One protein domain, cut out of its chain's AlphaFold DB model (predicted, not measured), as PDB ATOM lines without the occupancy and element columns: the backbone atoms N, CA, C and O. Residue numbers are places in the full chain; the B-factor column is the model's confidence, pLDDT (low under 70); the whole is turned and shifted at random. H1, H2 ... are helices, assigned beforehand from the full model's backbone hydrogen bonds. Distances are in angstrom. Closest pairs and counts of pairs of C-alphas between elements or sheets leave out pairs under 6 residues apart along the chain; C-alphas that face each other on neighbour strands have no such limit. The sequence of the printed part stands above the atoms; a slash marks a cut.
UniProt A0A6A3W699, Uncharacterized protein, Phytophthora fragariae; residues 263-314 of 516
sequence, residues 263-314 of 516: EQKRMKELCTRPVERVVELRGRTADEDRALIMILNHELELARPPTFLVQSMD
ATOM      1  N   GLU A 263     -32.044  26.195   5.216       78.44
ATOM      2  CA  GLU A 263     -31.658  26.296   3.813       78.44
ATOM      3  C   GLU A 263     -32.458  25.348   2.908       78.44
ATOM      4  O   GLU A 263     -33.055  25.821   1.946       78.44
ATOM      5  N   GLN A 264     -32.576  24.056   3.244       76.88
ATOM      6  CA  GLN A 264     -33.432  23.116   2.506       76.88
ATOM      7  C   GLN A 264     -34.876  23.629   2.420       76.88
ATOM      8  O   GLN A 264     -35.453  23.633   1.337       76.88
ATOM      9  N   LYS A 265     -35.438  24.149   3.520       81.62
ATOM     10  CA  LYS A 265     -36.788  24.744   3.542       81.62
ATOM     11  C   LYS A 265     -36.909  25.948   2.610       81.62
ATOM     12  O   LYS A 265     -37.826  25.983   1.793       81.62
ATOM     13  N   ARG A 266     -35.956  26.885   2.673       87.31
ATOM     14  CA  ARG A 266     -35.894  28.059   1.786       87.31
ATOM     15  C   ARG A 266     -35.807  27.660   0.307       87.31
ATOM     16  O   ARG A 266     -36.515  28.227  -0.519       87.31
ATOM     17  N   MET A 267     -34.968  26.680  -0.033       85.31
ATOM     18  CA  MET A 267     -34.834  26.186  -1.411       85.31
ATOM     19  C   MET A 267     -36.098  25.447  -1.883       85.31
ATOM     20  O   MET A 267     -36.505  25.588  -3.034       85.31
ATOM     21  N   LYS A 268     -36.766  24.703  -0.994       81.19
ATOM     22  CA  LYS A 268     -38.026  23.993  -1.276       81.19
ATOM     23  C   LYS A 268     -39.169  24.963  -1.565       81.19
ATOM     24  O   LYS A 268     -39.917  24.773  -2.522       81.19
ATOM     25  N   GLU A 269     -39.273  26.028  -0.774       86.44
ATOM     26  CA  GLU A 269     -40.231  27.118  -0.980       86.44
ATOM     27  C   GLU A 269     -39.973  27.836  -2.315       86.44
ATOM     28  O   GLU A 269     -40.895  27.987  -3.116       86.44
ATOM     29  N   LEU A 270     -38.710  28.166  -2.618       88.12
ATOM     30  CA  LEU A 270     -38.294  28.750  -3.899       88.12
ATOM     31  C   LEU A 270     -38.711  27.890  -5.108       88.12
ATOM     32  O   LEU A 270     -39.215  28.425  -6.092       88.12
ATOM     33  N   CYS A 271     -38.551  26.565  -5.026       84.12
ATOM     34  CA  CYS A 271     -38.892  25.641  -6.113       84.12
ATOM     35  C   CYS A 271     -40.396  25.357  -6.270       84.12
ATOM     36  O   CYS A 271     -40.806  24.868  -7.323       84.12
ATOM     37  N   THR A 272     -41.209  25.591  -5.231       84.62
ATOM     38  CA  THR A 272     -42.652  25.261  -5.218       84.62
ATOM     39  C   THR A 272     -43.568  26.477  -5.322       84.62
ATOM     40  O   THR A 272     -44.735  26.327  -5.693       84.62
ATOM     41  N   ARG A 273     -43.060  27.682  -5.036       83.12
ATOM     42  CA  ARG A 273     -43.762  28.957  -5.219       83.12
ATOM     43  C   ARG A 273     -44.345  29.062  -6.643       83.12
ATOM     44  O   ARG A 273     -43.641  28.743  -7.600       83.12
ATOM     45  N   PRO A 274     -45.590  29.539  -6.832       81.56
ATOM     46  CA  PRO A 274     -46.126  29.798  -8.164       81.56
ATOM     47  C   PRO A 274     -45.356  30.927  -8.865       81.56
ATOM     48  O   PRO A 274     -44.980  31.927  -8.248       81.56
ATOM     49  N   VAL A 275     -45.132  30.752 -10.166       83.56
ATOM     50  CA  VAL A 275     -44.315  31.624 -11.018       83.56
ATOM     51  C   VAL A 275     -45.114  31.984 -12.273       83.56
ATOM     52  O   VAL A 275     -45.776  31.126 -12.859       83.56
ATOM     53  N   GLU A 276     -45.073  33.254 -12.676       80.12
ATOM     54  CA  GLU A 276     -45.756  33.740 -13.879       80.12
ATOM     55  C   GLU A 276     -45.030  33.295 -15.154       80.12
ATOM     56  O   GLU A 276     -43.799  33.235 -15.199       80.12
ATOM     57  N   ARG A 277     -45.792  32.993 -16.210       75.50
ATOM     58  CA  ARG A 277     -45.234  32.642 -17.522       75.50
ATOM     59  C   ARG A 277     -44.782  33.916 -18.230       75.50
ATOM     60  O   ARG A 277     -45.589  34.821 -18.416       75.50
ATOM     61  N   VAL A 278     -43.518  33.960 -18.636       78.25
ATOM     62  CA  VAL A 278     -42.907  35.095 -19.343       78.25
ATOM     63  C   VAL A 278     -42.647  34.678 -20.792       78.25
ATOM     64  O   VAL A 278     -42.429  33.500 -21.062       78.25
ATOM     65  N   VAL A 279     -42.727  35.625 -21.729       72.81
ATOM     66  CA  VAL A 279     -42.474  35.373 -23.163       72.81
ATOM     67  C   VAL A 279     -40.972  35.285 -23.459       72.81
ATOM     68  O   VAL A 279     -40.554  34.521 -24.322       72.81
ATOM     69  N   GLU A 280     -40.164  36.042 -22.716       78.69
ATOM     70  CA  GLU A 280     -38.703  36.022 -22.771       78.69
ATOM     71  C   GLU A 280     -38.143  35.230 -21.582       78.69
ATOM     72  O   GLU A 280     -38.580  35.405 -20.440       78.69
ATOM     73  N   LEU A 281     -37.166  34.359 -21.846       85.50
ATOM     74  CA  LEU A 281     -36.459  33.615 -20.807       85.50
ATOM     75  C   LEU A 281     -35.449  34.518 -20.092       85.50
ATOM     76  O   LEU A 281     -34.731  35.294 -20.723       85.50
ATOM     77  N   ARG A 282     -35.357  34.382 -18.768       87.06
ATOM     78  CA  ARG A 282     -34.371  35.082 -17.935       87.06
ATOM     79  C   ARG A 282     -33.246  34.152 -17.492       87.06
ATOM     80  O   ARG A 282     -33.418  32.939 -17.378       87.06
ATOM     81  N   GLY A 283     -32.119  34.754 -17.122       84.31
ATOM     82  CA  GLY A 283     -31.073  34.053 -16.383       84.31
ATOM     83  C   GLY A 283     -31.592  33.468 -15.063       84.31
ATOM     84  O   GLY A 283     -32.450  34.055 -14.387       84.31
ATOM     85  N   ARG A 284     -31.047  32.306 -14.692       86.62
ATOM     86  CA  ARG A 284     -31.215  31.725 -13.356       86.62
ATOM     87  C   ARG A 284     -30.449  32.558 -12.332       86.62
ATOM     88  O   ARG A 284     -29.415  33.155 -12.626       86.62
ATOM     89  N   THR A 285     -30.995  32.633 -11.127       88.94
ATOM     90  CA  THR A 285     -30.318  33.221  -9.970       88.94
ATOM     91  C   THR A 285     -29.437  32.175  -9.286       88.94
ATOM     92  O   THR A 285     -29.697  30.976  -9.373       88.94
ATOM     93  N   ALA A 286     -28.423  32.619  -8.538       87.38
ATOM     94  CA  ALA A 286     -27.512  31.708  -7.839       87.38
ATOM     95  C   ALA A 286     -28.222  30.771  -6.836       87.38
ATOM     96  O   ALA A 286     -27.756  29.658  -6.606       87.38
ATOM     97  N   ASP A 287     -29.358  31.189  -6.266       85.75
ATOM     98  CA  ASP A 287     -30.200  30.334  -5.420       85.75
ATOM     99  C   ASP A 287     -30.954  29.260  -6.227       85.75
ATOM    100  O   ASP A 287     -31.120  28.142  -5.751       85.75
ATOM    101  N   GLU A 288     -31.389  29.567  -7.452       88.38
ATOM    102  CA  GLU A 288     -32.074  28.621  -8.344       88.38
ATOM    103  C   GLU A 288     -31.104  27.571  -8.900       88.38
ATOM    104  O   GLU A 288     -31.407  26.379  -8.868       88.38
ATOM    105  N   ASP A 289     -29.905  27.986  -9.320       86.75
ATOM    106  CA  ASP A 289     -28.837  27.062  -9.726       86.75
ATOM    107  C   ASP A 289     -28.393  26.166  -8.566       86.75
ATOM    108  O   ASP A 289     -28.211  24.957  -8.731       86.75
ATOM    109  N   ARG A 290     -28.280  26.731  -7.359       85.38
ATOM    110  CA  ARG A 290     -27.961  25.963  -6.154       85.38
ATOM    111  C   ARG A 290     -29.079  24.991  -5.783       85.38
ATOM    112  O   ARG A 290     -28.778  23.853  -5.432       85.38
ATOM    113  N   ALA A 291     -30.346  25.382  -5.923       84.56
ATOM    114  CA  ALA A 291     -31.473  24.475  -5.737       84.56
ATOM    115  C   ALA A 291     -31.456  23.321  -6.756       84.56
ATOM    116  O   ALA A 291     -31.660  22.175  -6.361       84.56
ATOM    117  N   LEU A 292     -31.136  23.582  -8.030       83.31
ATOM    118  CA  LEU A 292     -30.964  22.538  -9.051       83.31
ATOM    119  C   LEU A 292     -29.831  21.564  -8.701       83.31
ATOM    120  O   LEU A 292     -30.036  20.354  -8.762       83.31
ATOM    121  N   ILE A 293     -28.674  22.063  -8.258       81.75
ATOM    122  CA  ILE A 293     -27.567  21.214  -7.786       81.75
ATOM    123  C   ILE A 293     -28.007  20.372  -6.578       81.75
ATOM    124  O   ILE A 293     -27.753  19.170  -6.546       81.75
ATOM    125  N   MET A 294     -28.732  20.954  -5.617       76.94
ATOM    126  CA  MET A 294     -29.259  20.207  -4.470       76.94
ATOM    127  C   MET A 294     -30.297  19.146  -4.874       76.94
ATOM    128  O   MET A 294     -30.334  18.084  -4.260       76.94
ATOM    129  N   ILE A 295     -31.113  19.375  -5.907       76.25
ATOM    130  CA  ILE A 295     -32.045  18.365  -6.444       76.25
ATOM    131  C   ILE A 295     -31.264  17.208  -7.077       76.25
ATOM    132  O   ILE A 295     -31.497  16.050  -6.732       76.25
ATOM    133  N   LEU A 296     -30.294  17.512  -7.947       72.50
ATOM    134  CA  LEU A 296     -29.462  16.513  -8.629       72.50
ATOM    135  C   LEU A 296     -28.601  15.693  -7.646       72.50
ATOM    136  O   LEU A 296     -28.425  14.489  -7.832       72.50
ATOM    137  N   ASN A 297     -28.130  16.306  -6.556       69.94
ATOM    138  CA  ASN A 297     -27.404  15.625  -5.478       69.94
ATOM    139  C   ASN A 297     -28.316  14.833  -4.514       69.94
ATOM    140  O   ASN A 297     -27.817  14.073  -3.679       69.94
ATOM    141  N   HIS A 298     -29.645  14.967  -4.620       64.69
ATOM    142  CA  HIS A 298     -30.637  14.483  -3.646       64.69
ATOM    143  C   HIS A 298     -30.483  15.091  -2.231       64.69
ATOM    144  O   HIS A 298     -30.735  14.441  -1.217       64.69
ATOM    145  N   GLU A 299     -30.059  16.352  -2.159       66.94
ATOM    146  CA  GLU A 299     -30.068  17.189  -0.955       66.94
ATOM    147  C   GLU A 299     -31.386  17.971  -0.792       66.94
ATOM    148  O   GLU A 299     -31.673  18.451   0.305       66.94
ATOM    149  N   LEU A 300     -32.194  18.096  -1.853       68.19
ATOM    150  CA  LEU A 300     -33.483  18.792  -1.856       68.19
ATOM    151  C   LEU A 300     -34.568  17.947  -2.544       68.19
ATOM    152  O   LEU A 300     -34.442  17.601  -3.714       68.19
ATOM    153  N   GLU A 301     -35.648  17.643  -1.820       63.88
ATOM    154  CA  GLU A 301     -36.760  16.816  -2.314       63.88
ATOM    155  C   GLU A 301     -37.937  17.660  -2.824       63.88
ATOM    156  O   GLU A 301     -38.455  18.519  -2.102       63.88
ATOM    157  N   LEU A 302     -38.416  17.356  -4.036       67.62
ATOM    158  CA  LEU A 302     -39.577  17.981  -4.675       67.62
ATOM    159  C   LEU A 302     -40.479  16.926  -5.329       67.62
ATOM    160  O   LEU A 302     -39.996  15.955  -5.897       67.62
ATOM    161  N   ALA A 303     -41.794  17.155  -5.315       62.81
ATOM    162  CA  ALA A 303     -42.773  16.266  -5.952       62.81
ATOM    163  C   ALA A 303     -42.999  16.546  -7.457       62.81
ATOM    164  O   ALA A 303     -43.762  15.833  -8.108       62.81
ATOM    165  N   ARG A 304     -42.404  17.621  -7.993       67.50
ATOM    166  CA  ARG A 304     -42.499  18.101  -9.385       67.50
ATOM    167  C   ARG A 304     -41.217  18.878  -9.741       67.50
ATOM    168  O   ARG A 304     -40.580  19.378  -8.809       67.50
ATOM    169  N   PRO A 305     -40.869  19.041 -11.033       78.75
ATOM    170  CA  PRO A 305     -39.806  19.955 -11.453       78.75
ATOM    171  C   PRO A 305     -40.011  21.380 -10.891       78.75
ATOM    172  O   PRO A 305     -41.167  21.803 -10.761       78.75
ATOM    173  N   PRO A 306     -38.939  22.130 -10.566       86.69
ATOM    174  CA  PRO A 306     -39.054  23.485 -10.026       86.69
ATOM    175  C   PRO A 306     -39.839  24.440 -10.930       86.69
ATOM    176  O   PRO A 306     -39.601  24.524 -12.136       86.69
ATOM    177  N   THR A 307     -40.745  25.217 -10.338       86.19
ATOM    178  CA  THR A 307     -41.655  26.123 -11.064       86.19
ATOM    179  C   THR A 307     -40.937  27.218 -11.858       86.19
ATOM    180  O   THR A 307     -41.429  27.633 -12.906       86.19
ATOM    181  N   PHE A 308     -39.765  27.665 -11.399       87.94
ATOM    182  CA  PHE A 308     -38.968  28.707 -12.054       87.94
ATOM    183  C   PHE A 308     -38.316  28.276 -13.378       87.94
ATOM    184  O   PHE A 308     -37.887  29.136 -14.152       87.94
ATOM    185  N   LEU A 309     -38.260  26.973 -13.684       86.62
ATOM    186  CA  LEU A 309     -37.720  26.496 -14.961       86.62
ATOM    187  C   LEU A 309     -38.549  26.989 -16.154       86.62
ATOM    188  O   LEU A 309     -37.989  27.300 -17.196       86.62
ATOM    189  N   VAL A 310     -39.852  27.220 -15.963       86.62
ATOM    190  CA  VAL A 310     -40.755  27.816 -16.970       86.62
ATOM    191  C   VAL A 310     -40.373  29.267 -17.340       86.62
ATOM    192  O   VAL A 310     -40.904  29.816 -18.299       86.62
ATOM    193  N   GLN A 311     -39.460  29.905 -16.597       86.06
ATOM    194  CA  GLN A 311     -38.887  31.221 -16.919       86.06
ATOM    195  C   GLN A 311     -37.420  31.167 -17.382       86.06
ATOM    196  O   GLN A 311     -36.849  32.217 -17.662       86.06
ATOM    197  N   SER A 312     -36.775  29.996 -17.386       85.94
ATOM    198  CA  SER A 312     -35.308  29.885 -17.502       85.94
ATOM    199  C   SER A 312     -34.797  28.664 -18.283       85.94
ATOM    200  O   SER A 312     -33.592  28.404 -18.298       85.94
ATOM    201  N   MET A 313     -35.713  27.941 -18.927       86.81
ATOM    202  CA  MET A 313     -35.489  26.890 -19.916       86.81
ATOM    203  C   MET A 313     -36.535  27.043 -21.022       86.81
ATOM    204  O   MET A 313     -37.663  27.460 -20.738       86.81
ATOM    205  N   ASP A 314     -36.191  26.696 -22.260       86.56
ATOM    206  CA  ASP A 314     -37.185  26.603 -23.335       86.56
ATOM    207  C   ASP A 314     -38.072  25.342 -23.213       86.56
ATOM    208  O   ASP A 314     -37.987  24.573 -22.252       86.56
TER     209      ASP A 314
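This is residues 263 to 314 of the 516 residues of an uncharacterized protein of Phytophthora fragariae (UniProt A0A6A3W699). Two helices, H1 and H2, cross near their middles at one end, and a long loop, residues 273 to 285, sweeps from H1 out to the far end at Val 279 and folds back to H2. The short helix H3 lies towards that loop's end of the domain. The printed part has 52 residues, of which 26 are in three named helices, H1, H2 and H3 in that order along the chain, with no named strand; the class, by the residues in named elements, is all helix, and the whole is compact, radius of gyration of the C-alphas 10.6 A, and elongated, 31 by 18 by 16 A.

H1, residues 263 to 272, begins at C-alpha 263 (-31.658, 26.296, 3.813) and measures 14.3 A. H2, residues 286 to 296, measures 15.3 A. H3, residues 307 to 311, measures 8.2 A and ends at C-alpha 311 (-38.887, 31.221, -16.919).

H1 and H2 touch about perpendicular, at 87 degrees; their closest C-alphas, Met 267 and Ala 291, are 5.7 A apart. H1 and H3 only just touch, with 3 pairs of C-alphas within 8 A, the closest Cys 271 and Thr 307 at 5.7 A. H2 and H3 are close but not clearly touching, with closest C-alphas Glu 288 and Phe 308 at 7.8 A. Every O i to N i+4 pair is within hydrogen-bond range in H1 and H2; in H3 0 of 1 is, beside 2 of 2 O i to N i+3 pairs.

The two C-alphas farthest apart, Val 279 and Glu 299, are 31.3 A apart. The printed part has no cut; the link H1 to H2 is long. Residues 297 to 304 have pLDDT under 70.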